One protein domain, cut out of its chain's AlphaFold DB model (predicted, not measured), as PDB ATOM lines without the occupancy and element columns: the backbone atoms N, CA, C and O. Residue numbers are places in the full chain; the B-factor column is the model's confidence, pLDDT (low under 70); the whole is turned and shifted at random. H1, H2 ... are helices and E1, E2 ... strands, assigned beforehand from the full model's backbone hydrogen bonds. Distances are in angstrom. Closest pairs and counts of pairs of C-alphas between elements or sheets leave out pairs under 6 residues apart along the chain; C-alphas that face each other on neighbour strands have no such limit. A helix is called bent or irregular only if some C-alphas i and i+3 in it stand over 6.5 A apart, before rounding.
ATOM      1  N   THR A 436      -3.214  40.462 -28.216       85.56
ATOM      2  CA  THR A 436      -4.034  41.217 -29.181       85.56
ATOM      3  C   THR A 436      -3.447  42.588 -29.493       85.56
ATOM      4  O   THR A 436      -3.731  43.168 -30.545       85.56
ATOM      5  N   SER A 437      -2.602  43.116 -28.600       91.44
ATOM      6  CA  SER A 437      -1.966  44.420 -28.764       91.44
ATOM      7  C   SER A 437      -0.440  44.331 -28.834       91.44
ATOM      8  O   SER A 437       0.213  43.547 -28.151       91.44
ATOM      9  N   VAL A 438       0.144  45.218 -29.645       87.88
ATOM     10  CA  VAL A 438       1.602  45.363 -29.810       87.88
ATOM     11  C   VAL A 438       2.311  45.633 -28.479       87.88
ATOM     12  O   VAL A 438       3.431  45.167 -28.292       87.88
ATOM     13  N   GLN A 439       1.676  46.379 -27.569       90.88
ATOM     14  CA  GLN A 439       2.271  46.734 -26.281       90.88
ATOM     15  C   GLN A 439       2.208  45.572 -25.283       90.88
ATOM     16  O   GLN A 439       3.190  45.300 -24.609       90.88
ATOM     17  N   GLU A 440       1.103  44.826 -25.251       93.12
ATOM     18  CA  GLU A 440       0.971  43.596 -24.459       93.12
ATOM     19  C   GLU A 440       2.030  42.557 -24.859       93.12
ATOM     20  O   GLU A 440       2.718  42.017 -23.993       93.12
ATOM     21  N   ALA A 441       2.245  42.354 -26.165       90.62
ATOM     22  CA  ALA A 441       3.312  41.498 -26.682       90.62
ATOM     23  C   ALA A 441       4.707  41.943 -26.198       90.62
ATOM     24  O   ALA A 441       5.517  41.117 -25.771       90.62
ATOM     25  N   VAL A 442       4.980  43.254 -26.241       90.94
ATOM     26  CA  VAL A 442       6.223  43.887 -25.764       90.94
ATOM     27  C   VAL A 442       6.416  43.665 -24.268       90.94
ATOM     28  O   VAL A 442       7.460  43.166 -23.849       90.94
ATOM     29  N   ASP A 443       5.406  43.975 -23.463       92.88
ATOM     30  CA  ASP A 443       5.487  43.918 -22.006       92.88
ATOM     31  C   ASP A 443       5.611  42.470 -21.509       92.88
ATOM     32  O   ASP A 443       6.395  42.196 -20.596       92.88
ATOM     33  N   LEU A 444       4.922  41.515 -22.148       93.06
ATOM     34  CA  LEU A 444       5.081  40.080 -21.893       93.06
ATOM     35  C   LEU A 444       6.472  39.574 -22.303       93.06
ATOM     36  O   LEU A 444       7.123  38.890 -21.512       93.06
ATOM     37  N   THR A 445       6.963  39.952 -23.487       91.88
ATOM     38  CA  THR A 445       8.307  39.581 -23.974       91.88
ATOM     39  C   THR A 445       9.397  40.113 -23.041       91.88
ATOM     40  O   THR A 445      10.300  39.374 -22.650       91.88
ATOM     41  N   LYS A 446       9.286  41.374 -22.607       92.69
ATOM     42  CA  LYS A 446      10.192  41.995 -21.633       92.69
ATOM     43  C   LYS A 446      10.122  41.289 -20.277       92.69
ATOM     44  O   LYS A 446      11.153  40.928 -19.710       92.69
ATOM     45  N   LYS A 447       8.913  41.019 -19.776       92.62
ATOM     46  CA  LYS A 447       8.679  40.281 -18.524       92.62
ATOM     47  C   LYS A 447       9.253  38.863 -18.561       92.62
ATOM     48  O   LYS A 447       9.733  38.403 -17.532       92.62
ATOM     49  N   LEU A 448       9.240  38.189 -19.714       91.75
ATOM     50  CA  LEU A 448       9.888  36.891 -19.914       91.75
ATOM     51  C   LEU A 448      11.421  37.026 -19.944       91.75
ATOM     52  O   LEU A 448      12.112  36.309 -19.222       91.75
ATOM     53  N   TYR A 449      11.956  38.008 -20.676       91.56
ATOM     54  CA  TYR A 449      13.398  38.270 -20.752       91.56
ATOM     55  C   TYR A 449      14.041  38.609 -19.391       91.56
ATOM     56  O   TYR A 449      15.142  38.141 -19.092       91.56
ATOM     57  N   HIS A 450      13.363  39.369 -18.522       91.25
ATOM     58  CA  HIS A 450      13.814  39.615 -17.138       91.25
ATOM     59  C   HIS A 450      13.407  38.507 -16.141       91.25
ATOM     60  O   HIS A 450      13.697  38.632 -14.952       91.25
ATOM     61  N   LYS A 451      12.784  37.407 -16.594       91.88
ATOM     62  CA  LYS A 451      12.458  36.231 -15.763       91.88
ATOM     63  C   LYS A 451      13.360  35.013 -15.973       91.88
ATOM     64  O   LYS A 451      13.314  34.128 -15.126       91.88
ATOM     65  N   ARG A 452      14.184  34.974 -17.023       91.12
ATOM     66  CA  ARG A 452      15.147  33.885 -17.274       91.12
ATOM     67  C   ARG A 452      16.526  34.152 -16.659       91.12
ATOM     68  O   ARG A 452      16.942  35.309 -16.520       91.12
ATOM     69  N   CYS A 453      17.248  33.081 -16.349       93.38
ATOM     70  CA  CYS A 453      18.702  33.010 -16.442       93.38
ATOM     71  C   CYS A 453      19.137  33.271 -17.895       93.38
ATOM     72  O   CYS A 453      18.561  32.698 -18.819       93.38
ATOM     73  N   ARG A 454      20.110  34.160 -18.115       92.81
ATOM     74  CA  ARG A 454      20.473  34.624 -19.465       92.81
ATOM     75  C   ARG A 454      21.959  34.937 -19.609       92.81
ATOM     76  O   ARG A 454      22.644  35.245 -18.630       92.81
ATOM     77  N   CYS A 455      22.445  34.883 -20.840       93.88
ATOM     78  CA  CYS A 455      23.788  35.336 -21.167       93.88
ATOM     79  C   CYS A 455      23.871  36.867 -21.208       93.88
ATOM     80  O   CYS A 455      22.871  37.590 -21.226       93.88
ATOM     81  N   ASP A 456      25.104  37.363 -21.275       92.19
ATOM     82  CA  ASP A 456      25.396  38.750 -21.598       92.19
ATOM     83  C   ASP A 456      25.096  39.104 -23.071       92.19
ATOM     84  O   ASP A 456      24.583  38.320 -23.874       92.19
ATOM     85  N   LYS A 457      25.459  40.333 -23.453       84.56
ATOM     86  CA  LYS A 457      25.206  40.918 -24.779       84.56
ATOM     87  C   LYS A 457      25.842  40.149 -25.950       84.56
ATOM     88  O   LYS A 457      25.491  40.455 -27.097       84.56
ATOM     89  N   GLU A 458      26.738  39.194 -25.702       79.69
ATOM     90  CA  GLU A 458      27.421  38.383 -26.715       79.69
ATOM     91  C   GLU A 458      26.818  36.977 -26.911       79.69
ATOM     92  O   GLU A 458      27.067  36.368 -27.957       79.69
ATOM     93  N   SER A 459      25.937  36.513 -26.011       84.44
ATOM     94  CA  SER A 459      25.213  35.231 -26.122       84.44
ATOM     95  C   SER A 459      26.145  33.991 -26.102       84.44
ATOM     96  O   SER A 459      27.318  34.079 -25.734       84.44
ATOM     97  N   CYS A 460      25.633  32.808 -26.455       89.25
ATOM     98  CA  CYS A 460      26.346  31.527 -26.348       89.25
ATOM     99  C   CYS A 460      27.589  31.424 -27.247       89.25
ATOM    100  O   CYS A 460      27.501  31.271 -28.468       89.25
ATOM    101  N   ARG A 461      28.770  31.473 -26.640       86.25
ATOM    102  CA  ARG A 461      30.055  31.141 -27.262       86.25
ATOM    103  C   ARG A 461      30.271  29.622 -27.207       86.25
ATOM    104  O   ARG A 461      29.632  28.929 -26.416       86.25
ATOM    105  N   SER A 462      31.204  29.106 -27.997       79.94
ATOM    106  CA  SER A 462      31.684  27.727 -27.878       79.94
ATOM    107  C   SER A 462      33.191  27.674 -27.625       79.94
ATOM    108  O   SER A 462      33.899  28.679 -27.747       79.94
ATOM    109  N   TYR A 463      33.668  26.512 -27.188       77.25
ATOM    110  CA  TYR A 463      35.079  26.133 -27.128       77.25
ATOM    111  C   TYR A 463      35.187  24.616 -27.306       77.25
ATOM    112  O   TYR A 463      34.267  23.886 -26.939       77.25
ATOM    113  N   THR A 464      36.304  24.139 -27.846       71.94
ATOM    114  CA  THR A 464      36.651  22.713 -27.816       71.94
ATOM    115  C   THR A 464      37.344  22.404 -26.492       71.94
ATOM    116  O   THR A 464      38.224  23.158 -26.070       71.94
ATOM    117  N   ASP A 465      36.946  21.325 -25.821       76.19
ATOM    118  CA  ASP A 465      37.609  20.858 -24.603       76.19
ATOM    119  C   ASP A 465      38.814  19.939 -24.886       76.19
ATOM    120  O   ASP A 465      39.265  19.792 -26.022       76.19
ATOM    121  N   HIS A 466      39.375  19.348 -23.829       71.62
ATOM    122  CA  HIS A 466      40.551  18.478 -23.907       71.62
ATOM    123  C   HIS A 466      40.283  17.107 -24.550       71.62
ATOM    124  O   HIS A 466      41.225  16.482 -25.034       71.62
ATOM    125  N   ASP A 467      39.025  16.663 -24.594       66.88
ATOM    126  CA  ASP A 467      38.603  15.405 -25.221       66.88
ATOM    127  C   ASP A 467      38.210  15.597 -26.704       66.88
ATOM    128  O   ASP A 467      37.975  14.626 -27.429       66.88
ATOM    129  N   GLY A 468      38.151  16.852 -27.167       66.12
ATOM    130  CA  GLY A 468      37.751  17.232 -28.522       66.12
ATOM    131  C   GLY A 468      36.264  17.566 -28.673       66.12
ATOM    132  O   GLY A 468      35.819  17.816 -29.790       66.12
ATOM    133  N   TYR A 469      35.486  17.599 -27.587       64.38
ATOM    134  CA  TYR A 469      34.064  17.939 -27.652       64.38
ATOM    135  C   TYR A 469      33.861  19.453 -27.677       64.38
ATOM    136  O   TYR A 469      34.478  20.196 -26.909       64.38
ATOM    137  N   GLU A 470      32.961  19.929 -28.539       63.59
ATOM    138  CA  GLU A 470      32.530  21.325 -28.511       63.59
ATOM    139  C   GLU A 470      31.530  21.548 -27.372       63.59
ATOM    140  O   GLU A 470      30.535  20.836 -27.241       63.59
ATOM    141  N   LYS A 471      31.796  22.556 -26.535       80.69
ATOM    142  CA  LYS A 471      30.977  22.896 -25.372       80.69
ATOM    143  C   LYS A 471      30.545  24.356 -25.419       80.69
ATOM    144  O   LYS A 471      31.359  25.272 -25.552       80.69
ATOM    145  N   GLY A 472      29.238  24.567 -25.280       85.50
ATOM    146  CA  GLY A 472      28.643  25.894 -25.161       85.50
ATOM    147  C   GLY A 472      28.950  26.545 -23.808       85.50
ATOM    148  O   GLY A 472      29.014  25.867 -22.778       85.50
ATOM    149  N   TRP A 473      29.122  27.865 -23.807       91.38
ATOM    150  CA  TRP A 473      29.259  28.689 -22.604       91.38
ATOM    151  C   TRP A 473      28.891  30.147 -22.879       91.38
ATOM    152  O   TRP A 473      28.980  30.622 -24.008       91.38
ATOM    153  N   CYS A 474      28.556  30.903 -21.842       94.56
ATOM    154  CA  CYS A 474      28.500  32.358 -21.930       94.56
ATOM    155  C   CYS A 474      28.782  33.015 -20.582       94.56
ATOM    156  O   CYS A 474      28.571  32.414 -19.528       94.56
ATOM    157  N   PHE A 475      29.236  34.270 -20.614       96.12
ATOM    158  CA  PHE A 475      29.151  35.126 -19.437       96.12
ATOM    159  C   PHE A 475      27.684  35.392 -19.109       96.12
ATOM    160  O   PHE A 475      26.872  35.558 -20.018       96.12
ATOM    161  N   LEU A 476      27.363  35.447 -17.821       96.12
ATOM    162  CA  LEU A 476      26.038  35.822 -17.351       96.12
ATOM    163  C   LEU A 476      25.846  37.331 -17.447       96.12
ATOM    164  O   LEU A 476      26.789  38.112 -17.287       96.12
ATOM    165  N   ASP A 477      24.599  37.732 -17.648       95.44
ATOM    166  CA  ASP A 477      24.174  39.096 -17.371       95.44
ATOM    167  C   ASP A 477      23.924  39.275 -15.864       95.44
ATOM    168  O   ASP A 477      23.298  38.421 -15.229       95.44
ATOM    169  N   GLU A 478      24.413  40.373 -15.284       95.75
ATOM    170  CA  GLU A 478      24.491  40.559 -13.825       95.75
ATOM    171  C   GLU A 478      23.109  40.550 -13.154       95.75
ATOM    172  O   GLU A 478      22.951  39.950 -12.092       95.75
ATOM    173  N   GLU A 479      22.076  41.089 -13.814       95.25
ATOM    174  CA  GLU A 479      20.689  41.037 -13.326       95.25
ATOM    175  C   GLU A 479      20.126  39.610 -13.203       95.25
ATOM    176  O   GLU A 479      19.052  39.430 -12.629       95.25
ATOM    177  N   SER A 480      20.758  38.611 -13.829       95.38
ATOM    178  CA  SER A 480      20.219  37.254 -13.998       95.38
ATOM    179  C   SER A 480      20.881  36.181 -13.139       95.38
ATOM    180  O   SER A 480      20.363  35.069 -13.064       95.38
ATOM    181  N   VAL A 481      21.970  36.518 -12.445       96.00
ATOM    182  CA  VAL A 481      22.776  35.581 -11.645       96.00
ATOM    183  C   VAL A 481      21.923  34.836 -10.610       96.00
ATOM    184  O   VAL A 481      21.939  33.605 -10.569       96.00
ATOM    185  N   ASP A 482      21.094  35.556  -9.850       96.31
ATOM    186  CA  ASP A 482      20.190  34.957  -8.855       96.31
ATOM    187  C   ASP A 482      19.155  34.010  -9.488       96.31
ATOM    188  O   ASP A 482      18.775  33.002  -8.890       96.31
ATOM    189  N   ARG A 483      18.725  34.294 -10.727       95.19
ATOM    190  CA  ARG A 483      17.803  33.432 -11.482       95.19
ATOM    191  C   ARG A 483      18.504  32.171 -11.974       95.19
ATOM    192  O   ARG A 483      17.950  31.091 -11.824       95.19
ATOM    193  N   CYS A 484      19.751  32.275 -12.433       95.38
ATOM    194  CA  CYS A 484      20.581  31.113 -12.756       95.38
ATOM    195  C   CYS A 484      20.781  30.188 -11.547       95.38
ATOM    196  O   CYS A 484      20.659  28.969 -11.680       95.38
ATOM    197  N   HIS A 485      21.001  30.748 -10.354       95.31
ATOM    198  CA  HIS A 485      21.056  29.966  -9.118       95.31
ATOM    199  C   HIS A 485      19.700  29.335  -8.749       95.31
ATOM    200  O   HIS A 485      19.665  28.163  -8.371       95.31
ATOM    201  N   ALA A 486      18.582  30.052  -8.908       94.38
ATOM    202  CA  ALA A 486      17.237  29.512  -8.673       94.38
ATOM    203  C   ALA A 486      16.865  28.375  -9.649       94.38
ATOM    204  O   ALA A 486      16.281  27.371  -9.240       94.38
ATOM    205  N   GLU A 487      17.269  28.491 -10.916       92.31
ATOM    206  CA  GLU A 487      17.170  27.458 -11.959       92.31
ATOM    207  C   GLU A 487      18.196  26.316 -11.797       92.31
ATOM    208  O   GLU A 487      18.211  25.378 -12.594       92.31
ATOM    209  N   ARG A 488      19.046  26.367 -10.758       94.19
ATOM    210  CA  ARG A 488      20.108  25.389 -10.450       94.19
ATOM    211  C   ARG A 488      21.172  25.232 -11.546       94.19
ATOM    212  O   ARG A 488      21.841  24.201 -11.602       94.19
ATOM    213  N   LYS A 489      21.356  26.248 -12.393       93.56
ATOM    214  CA  LYS A 489      22.427  26.298 -13.397       93.56
ATOM    215  C   LYS A 489      23.781  26.456 -12.700       93.56
ATOM    216  O   LYS A 489      23.911  27.228 -11.748       93.56
ATOM    217  N   GLN A 490      24.806  25.758 -13.179       94.62
ATOM    218  CA  GLN A 490      26.170  25.902 -12.677       94.62
ATOM    219  C   GLN A 490      26.730  27.271 -13.074       94.62
ATOM    220  O   GLN A 490      26.843  27.592 -14.261       94.62
ATOM    221  N   VAL A 491      27.078  28.073 -12.068       95.56
ATOM    222  CA  VAL A 491      27.678  29.400 -12.231       95.56
ATOM    223  C   VAL A 491      29.125  29.350 -11.756       95.56
ATOM    224  O   VAL A 491      29.411  28.992 -10.615       95.56
ATOM    225  N   PHE A 492      30.031  29.732 -12.644       95.44
ATOM    226  CA  PHE A 492      31.469  29.791 -12.435       95.44
ATOM    227  C   PHE A 492      31.927  31.252 -12.433       95.44
ATOM    228  O   PHE A 492      31.272  32.115 -13.019       95.44
ATOM    229  N   LYS A 493      33.074  31.541 -11.814       96.12
ATOM    230  CA  LYS A 493      33.718  32.858 -11.880       96.12
ATOM    231  C   LYS A 493      34.977  32.774 -12.734       96.12
ATOM    232  O   LYS A 493      35.813  31.902 -12.523       96.12
ATOM    233  N   ASP A 494      35.099  33.668 -13.706       93.00
ATOM    234  CA  ASP A 494      36.328  33.879 -14.465       93.00
ATOM    235  C   ASP A 494      37.334  34.613 -13.567       93.00
ATOM    236  O   ASP A 494      37.022  35.672 -13.017       93.00
ATOM    237  N   LEU A 495      38.522  34.034 -13.386       92.56
ATOM    238  CA  LEU A 495      39.556  34.580 -12.505       92.56
ATOM    239  C   LEU A 495      40.196  35.852 -13.078       92.56
ATOM    240  O   LEU A 495      40.514  36.756 -12.309       92.56
ATOM    241  N   ASP A 496      40.327  35.952 -14.406       91.94
ATOM    242  CA  ASP A 496      41.026  37.069 -15.056       91.94
ATOM    243  C   ASP A 496      40.123  38.303 -15.186       91.94
ATOM    244  O   ASP A 496      40.577  39.439 -15.060       91.94
ATOM    245  N   THR A 497      38.830  38.089 -15.460       93.31
ATOM    246  CA  THR A 497      37.859  39.178 -15.685       93.31
ATOM    247  C   THR A 497      36.949  39.445 -14.487       93.31
ATOM    248  O   THR A 497      36.212  40.427 -14.481       93.31
ATOM    249  N   GLY A 498      36.940  38.557 -13.488       95.00
ATOM    250  CA  GLY A 498      36.024  38.597 -12.348       95.00
ATOM    251  C   GLY A 498      34.557  38.298 -12.685       95.00
ATOM    252  O   GLY A 498      33.737  38.231 -11.767       95.00
ATOM    253  N   ARG A 499      34.208  38.117 -13.966       95.69
ATOM    254  CA  ARG A 499      32.827  37.944 -14.438       95.69
ATOM    255  C   ARG A 499      32.290  36.551 -14.125       95.69
ATOM    256  O   ARG A 499      33.035  35.570 -14.120       95.69
ATOM    257  N   LEU A 500      30.980  36.451 -13.916       96.88
ATOM    258  CA  LEU A 500      30.300  35.165 -13.779       96.88
ATOM    259  C   LEU A 500      29.930  34.602 -15.156       96.88
ATOM    260  O   LEU A 500      29.604  35.352 -16.074       96.88
ATOM    261  N   TRP A 501      30.001  33.283 -15.306       95.62
ATOM    262  CA  TRP A 501      29.713  32.567 -16.548       95.62
ATOM    263  C   TRP A 501      29.086  31.200 -16.271       95.62
ATOM    264  O   TRP A 501      29.215  30.653 -15.178       95.62
ATOM    265  N   SER A 502      28.392  30.640 -17.258       94.69
ATOM    266  CA  SER A 502      27.773  29.317 -17.171       94.69
ATOM    267  C   SER A 502      28.010  28.516 -18.448       94.69
ATOM    268  O   SER A 502      28.134  29.077 -19.539       94.69
ATOM    269  N   ARG A 503      28.068  27.190 -18.304       91.69
ATOM    270  CA  ARG A 503      27.979  26.238 -19.423       91.69
ATOM    271  C   ARG A 503      26.515  25.923 -19.708       91.69
ATOM    272  O   ARG A 503      26.077  25.979 -20.851       91.69
ATOM    273  N   ASP A 504      25.758  25.660 -18.652       89.81
ATOM    274  CA  ASP A 504      24.424  25.068 -18.672       89.81
ATOM    275  C   ASP A 504      23.395  25.852 -19.500       89.81
ATOM    276  O   ASP A 504      22.560  25.224 -20.133       89.81
ATOM    277  N   ILE A 505      23.458  27.187 -19.585       89.44
ATOM    278  CA  ILE A 505      22.550  27.951 -20.475       89.44
ATOM    279  C   ILE A 505      22.664  27.448 -21.923       89.44
ATOM    280  O   ILE A 505      21.668  27.159 -22.577       89.44
ATOM    281  N   CYS A 506      23.896  27.276 -22.396       87.00
ATOM    282  CA  CYS A 506      24.201  26.858 -23.759       87.00
ATOM    283  C   CYS A 506      24.292  25.328 -23.901       87.00
ATOM    284  O   CYS A 506      24.143  24.799 -25.000       87.00
ATOM    285  N   HIS A 507      24.559  24.615 -22.801       75.12
ATOM    286  CA  HIS A 507      24.869  23.185 -22.791       75.12
ATOM    287  C   HIS A 507      23.714  22.298 -22.294       75.12
ATOM    288  O   HIS A 507      23.667  21.143 -22.703       75.12
ATOM    289  N   THR A 508      22.753  22.793 -21.493       61.31
ATOM    290  CA  THR A 508      21.470  22.074 -21.323       61.31
ATOM    291  C   THR A 508      20.793  21.991 -22.686       61.31
ATOM    292  O   THR A 508      20.473  20.898 -23.125       61.31
ATOM    293  N   ALA A 509      20.731  23.122 -23.404       54.56
ATOM    294  CA  ALA A 509      20.284  23.153 -24.789       54.56
ATOM    295  C   ALA A 509      21.037  22.113 -25.639       54.56
ATOM    296  O   ALA A 509      20.403  21.221 -26.177       54.56
ATOM    297  N   ALA A 510      22.375  22.162 -25.706       49.62
ATOM    298  CA  ALA A 510      23.181  21.238 -26.522       49.62
ATOM    299  C   ALA A 510      23.138  19.743 -26.122       49.62
ATOM    300  O   ALA A 510      23.668  18.924 -26.869       49.62
ATOM    301  N   ALA A 511      22.587  19.387 -24.956       52.59
ATOM    302  CA  ALA A 511      22.468  17.997 -24.506       52.59
ATOM    303  C   ALA A 511      21.128  17.351 -24.902       52.59
ATOM    304  O   ALA A 511      21.071  16.133 -25.060       52.59
ATOM    305  N   ASP A 512      20.083  18.159 -25.087       56.53
ATOM    306  CA  ASP A 512      18.821  17.727 -25.677       56.53
ATOM    307  C   ASP A 512      18.916  17.804 -27.217       56.53
ATOM    308  O   ASP A 512      19.535  18.719 -27.772       56.53
ATOM    309  N   GLU A 513      18.213  16.929 -27.949       56.03
ATOM    310  CA  GLU A 513      18.088  16.972 -29.432       56.03
ATOM    311  C   GLU A 513      17.351  18.234 -29.951       56.03
ATOM    312  O   GLU A 513      16.948  18.340 -31.108       56.03
ATOM    313  N   HIS A 514      17.111  19.191 -29.062       57.53
ATOM    314  CA  HIS A 514      16.254  20.361 -29.203       57.53
ATOM    315  C   HIS A 514      17.044  21.669 -28.997       57.53
ATOM    316  O   HIS A 514      16.472  22.755 -28.963       57.53
ATOM    317  N   SER A 515      18.379  21.572 -28.911       70.12
ATOM    318  CA  SER A 515      19.321  22.678 -28.676       70.12
ATOM    319  C   SER A 515      19.080  23.936 -29.510       70.12
ATOM    320  O   SER A 515      19.196  25.060 -29.020       70.12
ATOM    321  N   CYS A 516      18.757  23.742 -30.784       83.88
ATOM    322  CA  CYS A 516      18.501  24.777 -31.760       83.88
ATOM    323  C   CYS A 516      17.032  24.660 -32.175       83.88
ATOM    324  O   CYS A 516      16.713  24.003 -33.163       83.88
ATOM    325  N   GLN A 517      16.145  25.266 -31.385       88.94
ATOM    326  CA  GLN A 517      14.702  25.319 -31.634       88.94
ATOM    327  C   GLN A 517      14.200  26.748 -31.808       88.94
ATOM    328  O   GLN A 517      14.792  27.707 -31.299       88.94
ATOM    329  N   CYS A 518      13.091  26.891 -32.528       92.25
ATOM    330  CA  CYS A 518      12.359  28.139 -32.604       92.25
ATOM    331  C   CYS A 518      11.801  28.481 -31.222       92.25
ATOM    332  O   CYS A 518      11.095  27.707 -30.588       92.25
ATOM    333  N   SER A 519      12.078  29.695 -30.760       92.50
ATOM    334  CA  SER A 519      11.693  30.157 -29.422       92.50
ATOM    335  C   SER A 519      10.182  30.291 -29.192       92.50
ATOM    336  O   SER A 519       9.774  30.612 -28.079       92.50
ATOM    337  N   GLY A 520       9.358  30.172 -30.241       93.38
ATOM    338  CA  GLY A 520       7.942  30.557 -30.248       93.38
ATOM    339  C   GLY A 520       7.701  32.074 -30.165       93.38
ATOM    340  O   GLY A 520       6.613  32.547 -30.487       93.38
ATOM    341  N   ILE A 521       8.714  32.862 -29.793       93.25
ATOM    342  CA  ILE A 521       8.624  34.305 -29.566       93.25
ATOM    343  C   ILE A 521       8.925  35.022 -30.883       93.25
ATOM    344  O   ILE A 521      10.069  35.348 -31.204       93.25
ATOM    345  N   GLY A 522       7.883  35.269 -31.672       93.50
ATOM    346  CA  GLY A 522       7.989  36.156 -32.826       93.50
ATOM    347  C   GLY A 522       8.118  37.632 -32.423       93.50
ATOM    348  O   GLY A 522       8.033  38.008 -31.252       93.50
ATOM    349  N   MET A 523       8.345  38.492 -33.412       92.00
ATOM    350  CA  MET A 523       8.450  39.947 -33.237       92.00
ATOM    351  C   MET A 523       7.587  40.661 -34.291       92.00
ATOM    352  O   MET A 523       6.960  40.013 -35.128       92.00
ATOM    353  N   LYS A 524       7.526  41.998 -34.288       91.56
ATOM    354  CA  LYS A 524       6.911  42.755 -35.394       91.56
ATOM    355  C   LYS A 524       7.949  42.976 -36.504       91.56
ATOM    356  O   LYS A 524       9.037  43.463 -36.193       91.56
ATOM    357  N   PRO A 525       7.639  42.717 -37.787       90.56
ATOM    358  CA  PRO A 525       8.575  42.991 -38.875       90.56
ATOM    359  C   PRO A 525       8.822  44.502 -39.021       90.56
ATOM    360  O   PRO A 525       7.878  45.285 -39.157       90.56
ATOM    361  N   THR A 526      10.091  44.924 -38.996       79.38
ATOM    362  CA  THR A 526      10.492  46.348 -39.059       79.38
ATOM    363  C   THR A 526      10.999  46.793 -40.429       79.38
ATOM    364  O   THR A 526      10.909  47.975 -40.763       79.38
ATOM    365  N   ARG A 527      11.511  45.869 -41.249       66.44
ATOM    366  CA  ARG A 527      11.947  46.111 -42.633       66.44
ATOM    367  C   ARG A 527      11.228  45.162 -43.580       66.44
ATOM    368  O   ARG A 527      10.943  44.031 -43.214       66.44
ATOM    369  N   GLY A 528      10.951  45.628 -44.798       70.19
ATOM    370  CA  GLY A 528      10.361  44.785 -45.838       70.19
ATOM    371  C   GLY A 528       8.969  44.245 -45.498       70.19
ATOM    372  O   GLY A 528       8.625  43.167 -45.956       70.19
ATOM    373  N   ALA A 529       8.146  44.961 -44.722       75.94
ATOM    374  CA  ALA A 529       6.796  44.498 -44.367       75.94
ATOM    375  C   ALA A 529       5.913  44.163 -45.594       75.94
ATOM    376  O   ALA A 529       5.022  43.330 -45.492       75.94
ATOM    377  N   SER A 530       6.198  44.760 -46.757       83.81
ATOM    378  CA  SER A 530       5.591  44.445 -48.060       83.81
ATOM    379  C   SER A 530       6.098  43.154 -48.721       83.81
ATOM    380  O   SER A 530       5.431  42.640 -49.612       83.81
ATOM    381  N   THR A 531       7.264  42.639 -48.319       90.62
ATOM    382  CA  THR A 531       7.784  41.321 -48.726       90.62
ATOM    383  C   THR A 531       7.457  40.217 -47.722       90.62
ATOM    384  O   THR A 531       7.634  39.049 -48.054       90.62
ATOM    385  N   VAL A 532       6.989  40.560 -46.515       93.25
ATOM    386  CA  VAL A 532       6.542  39.575 -45.519       93.25
ATOM    387  C   VAL A 532       5.240  38.929 -45.978       93.25
ATOM    388  O   VAL A 532       4.294  39.631 -46.347       93.25
ATOM    389  N   ASP A 533       5.169  37.603 -45.900       93.56
ATOM    390  CA  ASP A 533       3.946  36.861 -46.190       93.56
ATOM    391  C   ASP A 533       2.874  37.153 -45.124       93.56
ATOM    392  O   ASP A 533       2.971  36.753 -43.959       93.56
ATOM    393  N   GLN A 534       1.834  37.880 -45.536       93.88
ATOM    394  CA  GLN A 534       0.735  38.277 -44.659       93.88
ATOM    395  C   GLN A 534      -0.160  37.090 -44.263       93.88
ATOM    396  O   GLN A 534      -0.805  37.154 -43.219       93.88
ATOM    397  N   ALA A 535      -0.181  35.996 -45.035       94.31
ATOM    398  CA  ALA A 535      -0.923  34.789 -44.672       94.31
ATOM    399  C   ALA A 535      -0.242  34.028 -43.521       94.31
ATOM    400  O   ALA A 535      -0.924  33.454 -42.672       94.31
ATOM    401  N   LEU A 536       1.095  34.077 -43.436       93.50
ATOM    402  CA  LEU A 536       1.834  33.519 -42.297       93.50
ATOM    403  C   LEU A 536       1.626  34.335 -41.015       93.50
ATOM    404  O   LEU A 536       1.500  33.744 -39.941       93.50
ATOM    405  N   LEU A 537       1.559  35.668 -41.122       92.25
ATOM    406  CA  LEU A 537       1.228  36.572 -40.013       92.25
ATOM    407  C   LEU A 537      -0.211  36.376 -39.502       92.25
ATOM    408  O   LEU A 537      -0.424  36.228 -38.296       92.25
ATOM    409  N   GLY A 538      -1.191  36.400 -40.410       90.00
ATOM    410  CA  GLY A 538      -2.595  36.613 -40.056       90.00
ATOM    411  C   GLY A 538      -2.794  37.951 -39.330       90.00
ATOM    412  O   GLY A 538      -2.024  38.896 -39.505       90.00
ATOM    413  N   ASP A 539      -3.794  38.027 -38.452       89.94
ATOM    414  CA  ASP A 539      -4.059  39.231 -37.646       89.94
ATOM    415  C   ASP A 539      -2.961  39.515 -36.594       89.94
ATOM    416  O   ASP A 539      -2.790  40.646 -36.123       89.94
ATOM    417  N   LYS A 540      -2.183  38.485 -36.233       86.31
ATOM    418  CA  LYS A 540      -1.212  38.476 -35.130       86.31
ATOM    419  C   LYS A 540       0.144  39.041 -35.563       86.31
ATOM    420  O   LYS A 540       1.084  38.324 -35.902       86.31
ATOM    421  N   LYS A 541       0.281  40.368 -35.476       84.25
ATOM    422  CA  LYS A 541       1.478  41.135 -35.900       84.25
ATOM    423  C   LYS A 541       2.797  40.773 -35.198       84.25
ATOM    424  O   LYS A 541       3.836  41.233 -35.661       84.25
ATOM    425  N   PHE A 542       2.766  39.987 -34.119       89.94
ATOM    426  CA  PHE A 542       3.950  39.467 -33.416       89.94
ATOM    427  C   PHE A 542       4.343  38.040 -33.807       89.94
ATOM    428  O   PHE A 542       5.273  37.489 -33.237       89.94
ATOM    429  N   LYS A 543       3.681  37.429 -34.793       92.94
ATOM    430  CA  LYS A 543       3.986  36.060 -35.225       92.94
ATOM    431  C   LYS A 543       5.233  35.959 -36.125       92.94
ATOM    432  O   LYS A 543       5.743  34.867 -36.336       92.94
ATOM    433  N   TYR A 544       5.760  37.069 -36.655       93.62
ATOM    434  CA  TYR A 544       6.909  37.040 -37.576       93.62
ATOM    435  C   TYR A 544       8.141  36.424 -36.903       93.62
ATOM    436  O   TYR A 544       8.621  36.925 -35.886       93.62
ATOM    437  N   GLY A 545       8.627  35.322 -37.475       94.38
ATOM    438  CA  GLY A 545       9.749  34.547 -36.953       94.38
ATOM    439  C   GLY A 545       9.427  33.619 -35.773       94.38
ATOM    440  O   GLY A 545      10.362  33.027 -35.248       94.38
ATOM    441  N   SER A 546       8.168  33.455 -35.340       94.69
ATOM    442  CA  SER A 546       7.836  32.585 -34.189       94.69
ATOM    443  C   SER A 546       8.079  31.094 -34.458       94.69
ATOM    444  O   SER A 546       8.468  30.354 -33.561       94.69
ATOM    445  N   SER A 547       7.842  30.660 -35.698       95.06
ATOM    446  CA  SER A 547       7.989  29.289 -36.204       95.06
ATOM    447  C   SER A 547       8.856  29.281 -37.467       95.06
ATOM    448  O   SER A 547       9.031  30.328 -38.098       95.06
ATOM    449  N   CYS A 548       9.425  28.134 -37.857       93.56
ATOM    450  CA  CYS A 548      10.341  28.111 -39.000       93.56
ATOM    451  C   CYS A 548       9.609  28.104 -40.346       93.56
ATOM    452  O   CYS A 548       9.168  27.066 -40.834       93.56
ATOM    453  N   GLU A 549       9.504  29.277 -40.973       94.31
ATOM    454  CA  GLU A 549       8.772  29.475 -42.225       94.31
ATOM    455  C   GLU A 549       9.507  30.387 -43.212       94.31
ATOM    456  O   GLU A 549      10.505  31.034 -42.882       94.31
ATOM    457  N   LYS A 550       9.024  30.436 -44.461       93.19
ATOM    458  CA  LYS A 550       9.521  31.369 -45.486       93.19
ATOM    459  C   LYS A 550       8.902  32.752 -45.299       93.19
ATOM    460  O   LYS A 550       8.120  33.216 -46.121       93.19
ATOM    461  N   TRP A 551       9.265  33.414 -44.203       92.94
ATOM    462  CA  TRP A 551       8.637  34.661 -43.757       92.94
ATOM    463  C   TRP A 551       8.601  35.790 -44.792       92.94
ATOM    464  O   TRP A 551       7.665  36.580 -44.757       92.94
ATOM    465  N   ASN A 552       9.558  35.849 -45.728       91.50
ATOM    466  CA  ASN A 552       9.590  36.850 -46.804       91.50
ATOM    467  C   ASN A 552       9.208  36.262 -48.179       91.50
ATOM    468  O   ASN A 552       9.706  36.701 -49.220       91.50
ATOM    469  N   GLY A 553       8.374  35.217 -48.186       87.69
ATOM    470  CA  GLY A 553       7.892  34.544 -49.389       87.69
ATOM    471  C   GLY A 553       9.032  34.114 -50.315       87.69
ATOM    472  O   GLY A 553      10.022  33.521 -49.883       87.69
ATOM    473  N   ALA A 554       8.913  34.456 -51.600       85.94
ATOM    474  CA  ALA A 554       9.916  34.149 -52.623       85.94
ATOM    475  C   ALA A 554      11.247  34.919 -52.473       85.94
ATOM    476  O   ALA A 554      12.237  34.520 -53.081       85.94
ATOM    477  N   ALA A 555      11.307  35.994 -51.672       83.62
ATOM    478  CA  ALA A 555      12.545  36.752 -51.455       83.62
ATOM    479  C   ALA A 555      13.528  36.036 -50.504       83.62
ATOM    480  O   ALA A 555      14.722  36.331 -50.509       83.62
ATOM    481  N   THR A 556      13.048  35.073 -49.709       79.56
ATOM    482  CA  THR A 556      13.874  34.181 -48.878       79.56
ATOM    483  C   THR A 556      13.816  32.752 -49.401       79.56
ATOM    484  O   THR A 556      12.791  32.084 -49.292       79.56
ATOM    485  N   ALA A 557      14.937  32.248 -49.924       81.19
ATOM    486  CA  ALA A 557      15.020  30.876 -50.430       81.19
ATOM    487  C   ALA A 557      14.752  29.816 -49.339       81.19
ATOM    488  O   ALA A 557      14.117  28.794 -49.615       81.19
ATOM    489  N   PHE A 558      15.194  30.075 -48.104       85.31
ATOM    490  CA  PHE A 558      15.142  29.171 -46.950       85.31
ATOM    491  C   PHE A 558      14.057  29.557 -45.926       85.31
ATOM    492  O   PHE A 558      13.673  30.724 -45.823       85.31
ATOM    493  N   LYS A 559      13.591  28.568 -45.148       91.62
ATOM    494  CA  LYS A 559      12.819  28.788 -43.911       91.62
ATOM    495  C   LYS A 559      13.751  29.296 -42.797       91.62
ATOM    496  O   LYS A 559      14.927  28.935 -42.785       91.62
ATOM    497  N   TRP A 560      13.245  30.111 -41.871       93.06
ATOM    498  CA  TRP A 560      13.985  30.550 -40.674       93.06
ATOM    499  C   TRP A 560      13.039  30.934 -39.520       93.06
ATOM    500  O   TRP A 560      11.846  31.143 -39.746       93.06
ATOM    501  N   CYS A 561      13.560  31.045 -38.293       95.00
ATOM    502  CA  CYS A 561      12.831  31.553 -37.117       95.00
ATOM    503  C   CYS A 561      13.750  32.269 -36.110       95.00
ATOM    504  O   CYS A 561      14.978  32.193 -36.212       95.00
ATOM    505  N   TYR A 562      13.160  32.962 -35.131       95.38
ATOM    506  CA  TYR A 562      13.859  33.465 -33.948       95.38
ATOM    507  C   TYR A 562      14.083  32.335 -32.947       95.38
ATOM    508  O   TYR A 562      13.151  31.652 -32.525       95.38
ATOM    509  N   VAL A 563      15.331  32.185 -32.524       93.00
ATOM    510  CA  VAL A 563      15.814  31.126 -31.629       93.00
ATOM    511  C   VAL A 563      16.163  31.682 -30.242       93.00
ATOM    512  O   VAL A 563      17.001  31.140 -29.528       93.00
ATOM    513  N   GLY A 564      15.519  32.789 -29.855       92.31
ATOM    514  CA  GLY A 564      15.696  33.448 -28.563       92.31
ATOM    515  C   GLY A 564      16.875  34.422 -28.514       92.31
ATOM    516  O   GLY A 564      17.467  34.805 -29.528       92.31
ATOM    517  N   TRP A 565      17.220  34.843 -27.298       91.81
ATOM    518  CA  TRP A 565      18.383  35.695 -27.018       91.81
ATOM    519  C   TRP A 565      19.672  34.881 -26.824       91.81
ATOM    520  O   TRP A 565      20.749  35.317 -27.233       91.81
ATOM    521  N   ASP A 566      19.546  33.668 -26.283       87.81
ATOM    522  CA  ASP A 566      20.653  32.820 -25.834       87.81
ATOM    523  C   ASP A 566      20.581  31.454 -26.511       87.81
ATOM    524  O   ASP A 566      20.084  30.480 -25.958       87.81
ATOM    525  N   SER A 567      21.030  31.418 -27.765       85.69
ATOM    526  CA  SER A 567      20.897  30.250 -28.635       85.69
ATOM    527  C   SER A 567      22.250  29.605 -28.933       85.69
ATOM    528  O   SER A 567      23.179  30.324 -29.308       85.69
ATOM    529  N   PRO A 568      22.384  28.269 -28.871       82.12
ATOM    530  CA  PRO A 568      23.578  27.573 -29.337       82.12
ATOM    531  C   PRO A 568      23.621  27.400 -30.867       82.12
ATOM    532  O   PRO A 568      24.644  26.955 -31.374       82.12
ATOM    533  N   CYS A 569      22.562  27.755 -31.617       82.75
ATOM    534  CA  CYS A 569      22.501  27.580 -33.075       82.75
ATOM    535  C   CYS A 569      23.754  28.139 -33.783       82.75
ATOM    536  O   CYS A 569      24.037  29.337 -33.709       82.75
ATOM    537  N   VAL A 570      24.468  27.272 -34.510       78.50
ATOM    538  CA  VAL A 570      25.748  27.572 -35.187       78.50
ATOM    539  C   VAL A 570      25.672  28.742 -36.172       78.50
ATOM    540  O   VAL A 570      26.622  29.509 -36.313       78.50
ATOM    541  N   ASP A 571      24.543  28.918 -36.857       81.25
ATOM    542  CA  ASP A 571      24.409  29.915 -37.918       81.25
ATOM    543  C   ASP A 571      23.908  31.288 -37.450       81.25
ATOM    544  O   ASP A 571      23.739  32.188 -38.285       81.25
ATOM    545  N   ARG A 572      23.608  31.412 -36.150       87.31
ATOM    546  CA  ARG A 572      22.666  32.401 -35.631       87.31
ATOM    547  C   ARG A 572      23.084  33.838 -35.914       87.31
ATOM    548  O   ARG A 572      24.245  34.223 -35.766       87.31
ATOM    549  N   ARG A 573      22.112  34.683 -36.257       88.94
ATOM    550  CA  ARG A 573      22.340  36.088 -36.615       88.94
ATOM    551  C   ARG A 573      21.498  37.002 -35.743       88.94
ATOM    552  O   ARG A 573      20.289  36.836 -35.639       88.94
ATOM    553  N   LYS A 574      22.146  37.978 -35.109       89.69
ATOM    554  CA  LYS A 574      21.484  38.972 -34.258       89.69
ATOM    555  C   LYS A 574      20.656  39.922 -35.121       89.69
ATOM    556  O   LYS A 574      21.206  40.530 -36.041       89.69
ATOM    557  N   ASP A 575      19.367  40.082 -34.830       88.12
ATOM    558  CA  ASP A 575      18.510  40.980 -35.609       88.12
ATOM    559  C   ASP A 575      18.717  42.448 -35.215       88.12
ATOM    560  O   ASP A 575      17.985  43.046 -34.422       88.12
ATOM    561  N   THR A 576      19.742  43.053 -35.809       83.94
ATOM    562  CA  THR A 576      20.043  44.479 -35.665       83.94
ATOM    563  C   THR A 576      18.972  45.385 -36.280       83.94
ATOM    564  O   THR A 576      18.926  46.567 -35.947       83.94
ATOM    565  N   THR A 577      18.096  44.857 -37.146       80.75
ATOM    566  CA  THR A 577      17.057  45.631 -37.845       80.75
ATOM    567  C   THR A 577      15.780  45.772 -37.026       80.75
ATOM    568  O   THR A 577      15.106  46.800 -37.110       80.75
ATOM    569  N   ILE A 578      15.476  44.780 -36.189       76.31
ATOM    570  CA  ILE A 578      14.457  44.887 -35.146       76.31
ATOM    571  C   ILE A 578      15.019  45.629 -33.930       76.31
ATOM    572  O   ILE A 578      14.342  46.508 -33.393       76.31
ATOM    573  N   SER A 579      16.278  45.377 -33.542       73.25
ATOM    574  CA  SER A 579      16.877  45.978 -32.338       73.25
ATOM    575  C   SER A 579      16.790  47.502 -32.265       73.25
ATOM    576  O   SER A 579      16.740  48.039 -31.161       73.25
ATOM    577  N   SER A 580      16.810  48.213 -33.397       79.25
ATOM    578  CA  SER A 580      16.698  49.673 -33.405       79.25
ATOM    579  C   SER A 580      15.295  50.166 -33.054       79.25
ATOM    580  O   SER A 580      15.170  51.180 -32.379       79.25
ATOM    581  N   SER A 581      14.245  49.453 -33.474       82.69
ATOM    582  CA  SER A 581      12.845  49.855 -33.258       82.69
ATOM    583  C   SER A 581      12.324  49.533 -31.858       82.69
ATOM    584  O   SER A 581      11.337  50.119 -31.434       82.69
ATOM    585  N   TYR A 582      12.987  48.617 -31.150       83.81
ATOM    586  CA  TYR A 582      12.631  48.201 -29.789       83.81
ATOM    587  C   TYR A 582      13.606  48.715 -28.719       83.81
ATOM    588  O   TYR A 582      13.415  48.460 -27.531       83.81
ATOM    589  N   LYS A 583      14.639  49.477 -29.116       83.31
ATOM    590  CA  LYS A 583      15.679  49.989 -28.211       83.31
ATOM    591  C   LYS A 583      15.109  50.848 -27.077       83.31
ATOM    592  O   LYS A 583      15.569  50.740 -25.948       83.31
ATOM    593  N   GLU A 584      14.097  51.658 -27.378       87.75
ATOM    594  CA  GLU A 584      13.391  52.528 -26.419       87.75
ATOM    595  C   GLU A 584      12.503  51.746 -25.435       87.75
ATOM    596  O   GLU A 584      12.148  52.255 -24.378       87.75
ATOM    597  N   GLN A 585      12.159  50.499 -25.768       85.88
ATOM    598  CA  GLN A 585      11.335  49.603 -24.949       85.88
ATOM    599  C   GLN A 585      12.195  48.628 -24.123       85.88
ATOM    600  O   GLN A 585      11.672  47.880 -23.297       85.88
ATOM    601  N   GLU A 586      13.520  48.669 -24.312       86.50
ATOM    602  CA  GLU A 586      14.540  47.833 -23.659       86.50
ATOM    603  C   GLU A 586      14.437  46.328 -23.978       86.50
ATOM    604  O   GLU A 586      15.052  45.508 -23.299       86.50
ATOM    605  N   ILE A 587      13.718  45.937 -25.041       83.12
ATOM    606  CA  ILE A 587      13.760  44.551 -25.534       83.12
ATOM    607  C   ILE A 587      15.069  44.341 -26.315       83.12
ATOM    608  O   ILE A 587      15.325  45.067 -27.283       83.12
ATOM    609  N   PRO A 588      15.899  43.340 -25.964       84.00
ATOM    610  CA  PRO A 588      17.098  43.038 -26.726       84.00
ATOM    611  C   PRO A 588      16.754  42.357 -28.050       84.00
ATOM    612  O   PRO A 588      15.830  41.547 -28.135       84.00
ATOM    613  N   SER A 589      17.573  42.612 -29.074       87.94
ATOM    614  CA  SER A 589      17.587  41.819 -30.311       87.94
ATOM    615  C   SER A 589      17.659  40.322 -30.024       87.94
ATOM    616  O   SER A 589      18.641  39.862 -29.434       87.94
ATOM    617  N   GLN A 590      16.669  39.585 -30.521       91.56
ATOM    618  CA  GLN A 590      16.755  38.138 -30.663       91.56
ATOM    619  C   GLN A 590      17.769  37.752 -31.748       91.56
ATOM    620  O   GLN A 590      18.141  38.552 -32.618       91.56
ATOM    621  N   TYR A 591      18.202  36.499 -31.695       92.81
ATOM    622  CA  TYR A 591      18.925  35.840 -32.769       92.81
ATOM    623  C   TYR A 591      17.942  35.051 -33.633       92.81
ATOM    624  O   TYR A 591      17.019  34.424 -33.116       92.81
ATOM    625  N   TRP A 592      18.152  35.058 -34.945       92.94
ATOM    626  CA  TRP A 592      17.458  34.176 -35.879       92.94
ATOM    627  C   TRP A 592      18.405  33.139 -36.478       92.94
ATOM    628  O   TRP A 592      19.614  33.364 -36.563       92.94
ATOM    629  N   SER A 593      17.843  32.005 -36.880       90.69
ATOM    630  CA  SER A 593      18.543  30.842 -37.434       90.69
ATOM    631  C   SER A 593      17.734  30.257 -38.591       90.69
ATOM    632  O   SER A 593      16.501  30.275 -38.567       90.69
ATOM    633  N   SER A 594      18.423  29.741 -39.613       87.12
ATOM    634  CA  SER A 594      17.820  28.932 -40.684       87.12
ATOM    635  C   SER A 594      18.029  27.426 -40.474       87.12
ATOM    636  O   SER A 594      17.902  26.657 -41.428       87.12
ATOM    637  N   VAL A 595      18.461  27.016 -39.276       79.75
ATOM    638  CA  VAL A 595      18.916  25.647 -38.960       79.75
ATOM    639  C   VAL A 595      18.274  25.075 -37.693       79.75
ATOM    640  O   VAL A 595      18.716  24.039 -37.205       79.75
ATOM    641  N   ALA A 596      17.239  25.739 -37.167       82.56
ATOM    642  CA  ALA A 596      16.431  25.198 -36.080       82.56
ATOM    643  C   ALA A 596      15.764  23.874 -36.491       82.56
ATOM    644  O   ALA A 596      15.482  23.658 -37.674       82.56
ATOM    645  N   SER A 597      15.525  22.983 -35.530       79.50
ATOM    646  CA  SER A 597      15.047  21.617 -35.790       79.50
ATOM    647  C   SER A 597      13.732  21.578 -36.584       79.50
ATOM    648  O   SER A 597      13.586  20.787 -37.509       79.50
ATOM    649  N   GLU A 598      12.827  22.521 -36.320       82.50
ATOM    650  CA  GLU A 598      11.513  22.678 -36.954       82.50
ATOM    651  C   GLU A 598      11.589  23.274 -38.372       82.50
ATOM    652  O   GLU A 598      10.565  23.545 -39.000       82.50
ATOM    653  N   CYS A 599      12.792  23.546 -38.888       82.88
ATOM    654  CA  CYS A 599      12.966  24.088 -40.232       82.88
ATOM    655  C   CYS A 599      12.832  23.045 -41.348       82.88
ATOM    656  O   CYS A 599      12.726  23.475 -42.499       82.88
ATOM    657  N   ASP A 600      12.833  21.738 -41.026       63.88
ATOM    658  CA  ASP A 600      12.718  20.532 -41.884       63.88
ATOM    659  C   ASP A 600      13.697  20.455 -43.068       63.88
ATOM    660  O   ASP A 600      14.540  19.562 -43.172       63.88
TER     661      ASP A 600
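This is residues 436 to 600 of the 712 residues of the protein "Hypothetical protein" of Symbiodinium sp. CCMP2592 (UniProt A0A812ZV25). Look for little regular structure: the small twisted sheet E1-E2-E4-E3, antiparallel, with H3 over it, makes one end, and a lobe of loops round E5 reaches H4 at the other. There are 165 printed residues, under half in named elements: H1 E1 E2 H2 E3 E4 H3 H4 H5 E5, class mixed. It is compact, radius of gyration 16.6 A, spanning 50 by 34 by 23 A.

H1, residues 438 to 449, is not on the sheet; its O i to N i+4 pairs are all within hydrogen-bond range. E1, 461 to 464, and E2, 470 to 475, form a hairpin; N 461 and O 473 are 2.8 A apart. Irregular H2, 478 to 486, with C-alphas 479 and 482 7.6 A apart, only grazes the sheet; 3 of 5 pairs are within range. E3, 491 to 493, and E4, 500 to 502, form a hairpin, N 492 to O 501 2.8 A; E4 and E2 are antiparallel neighbours, with N 502 and O 474 within hydrogen-bond range at 2.9 A. E2, H2, E3 make a split strand-helix-strand unit, two strands of one sheet that are not neighbours, with a helix between them along the chain and E4 between them in the sheet; its crossover is right-handed. H3, 504 to 511, 3 of 4 pairs, lies over E2 at height 7.1 A; closest C-alphas Gly 472 and Cys 506, 4.8 A.

Find C-alpha 438 at (1.602, 45.363, -29.810); H1 runs 16.5 A. E2 runs 16.9 A, H2 14.2 A. H4, 534 to 537, and H5, 576 to 579, are too short for i+4 pairs. E5, 591 to 593, pairs with no named strand and ends at (18.543, 30.842, -37.434).

The farthest C-alphas, Leu 495 and Ala 535, are 51.7 A apart. The printed part has no cut. Long links are H1 to E1, H3 to H4, H4 to H5 and H5 to E5. pLDDT is under 70 at 467 to 470, 508 to 514, 527 and 600.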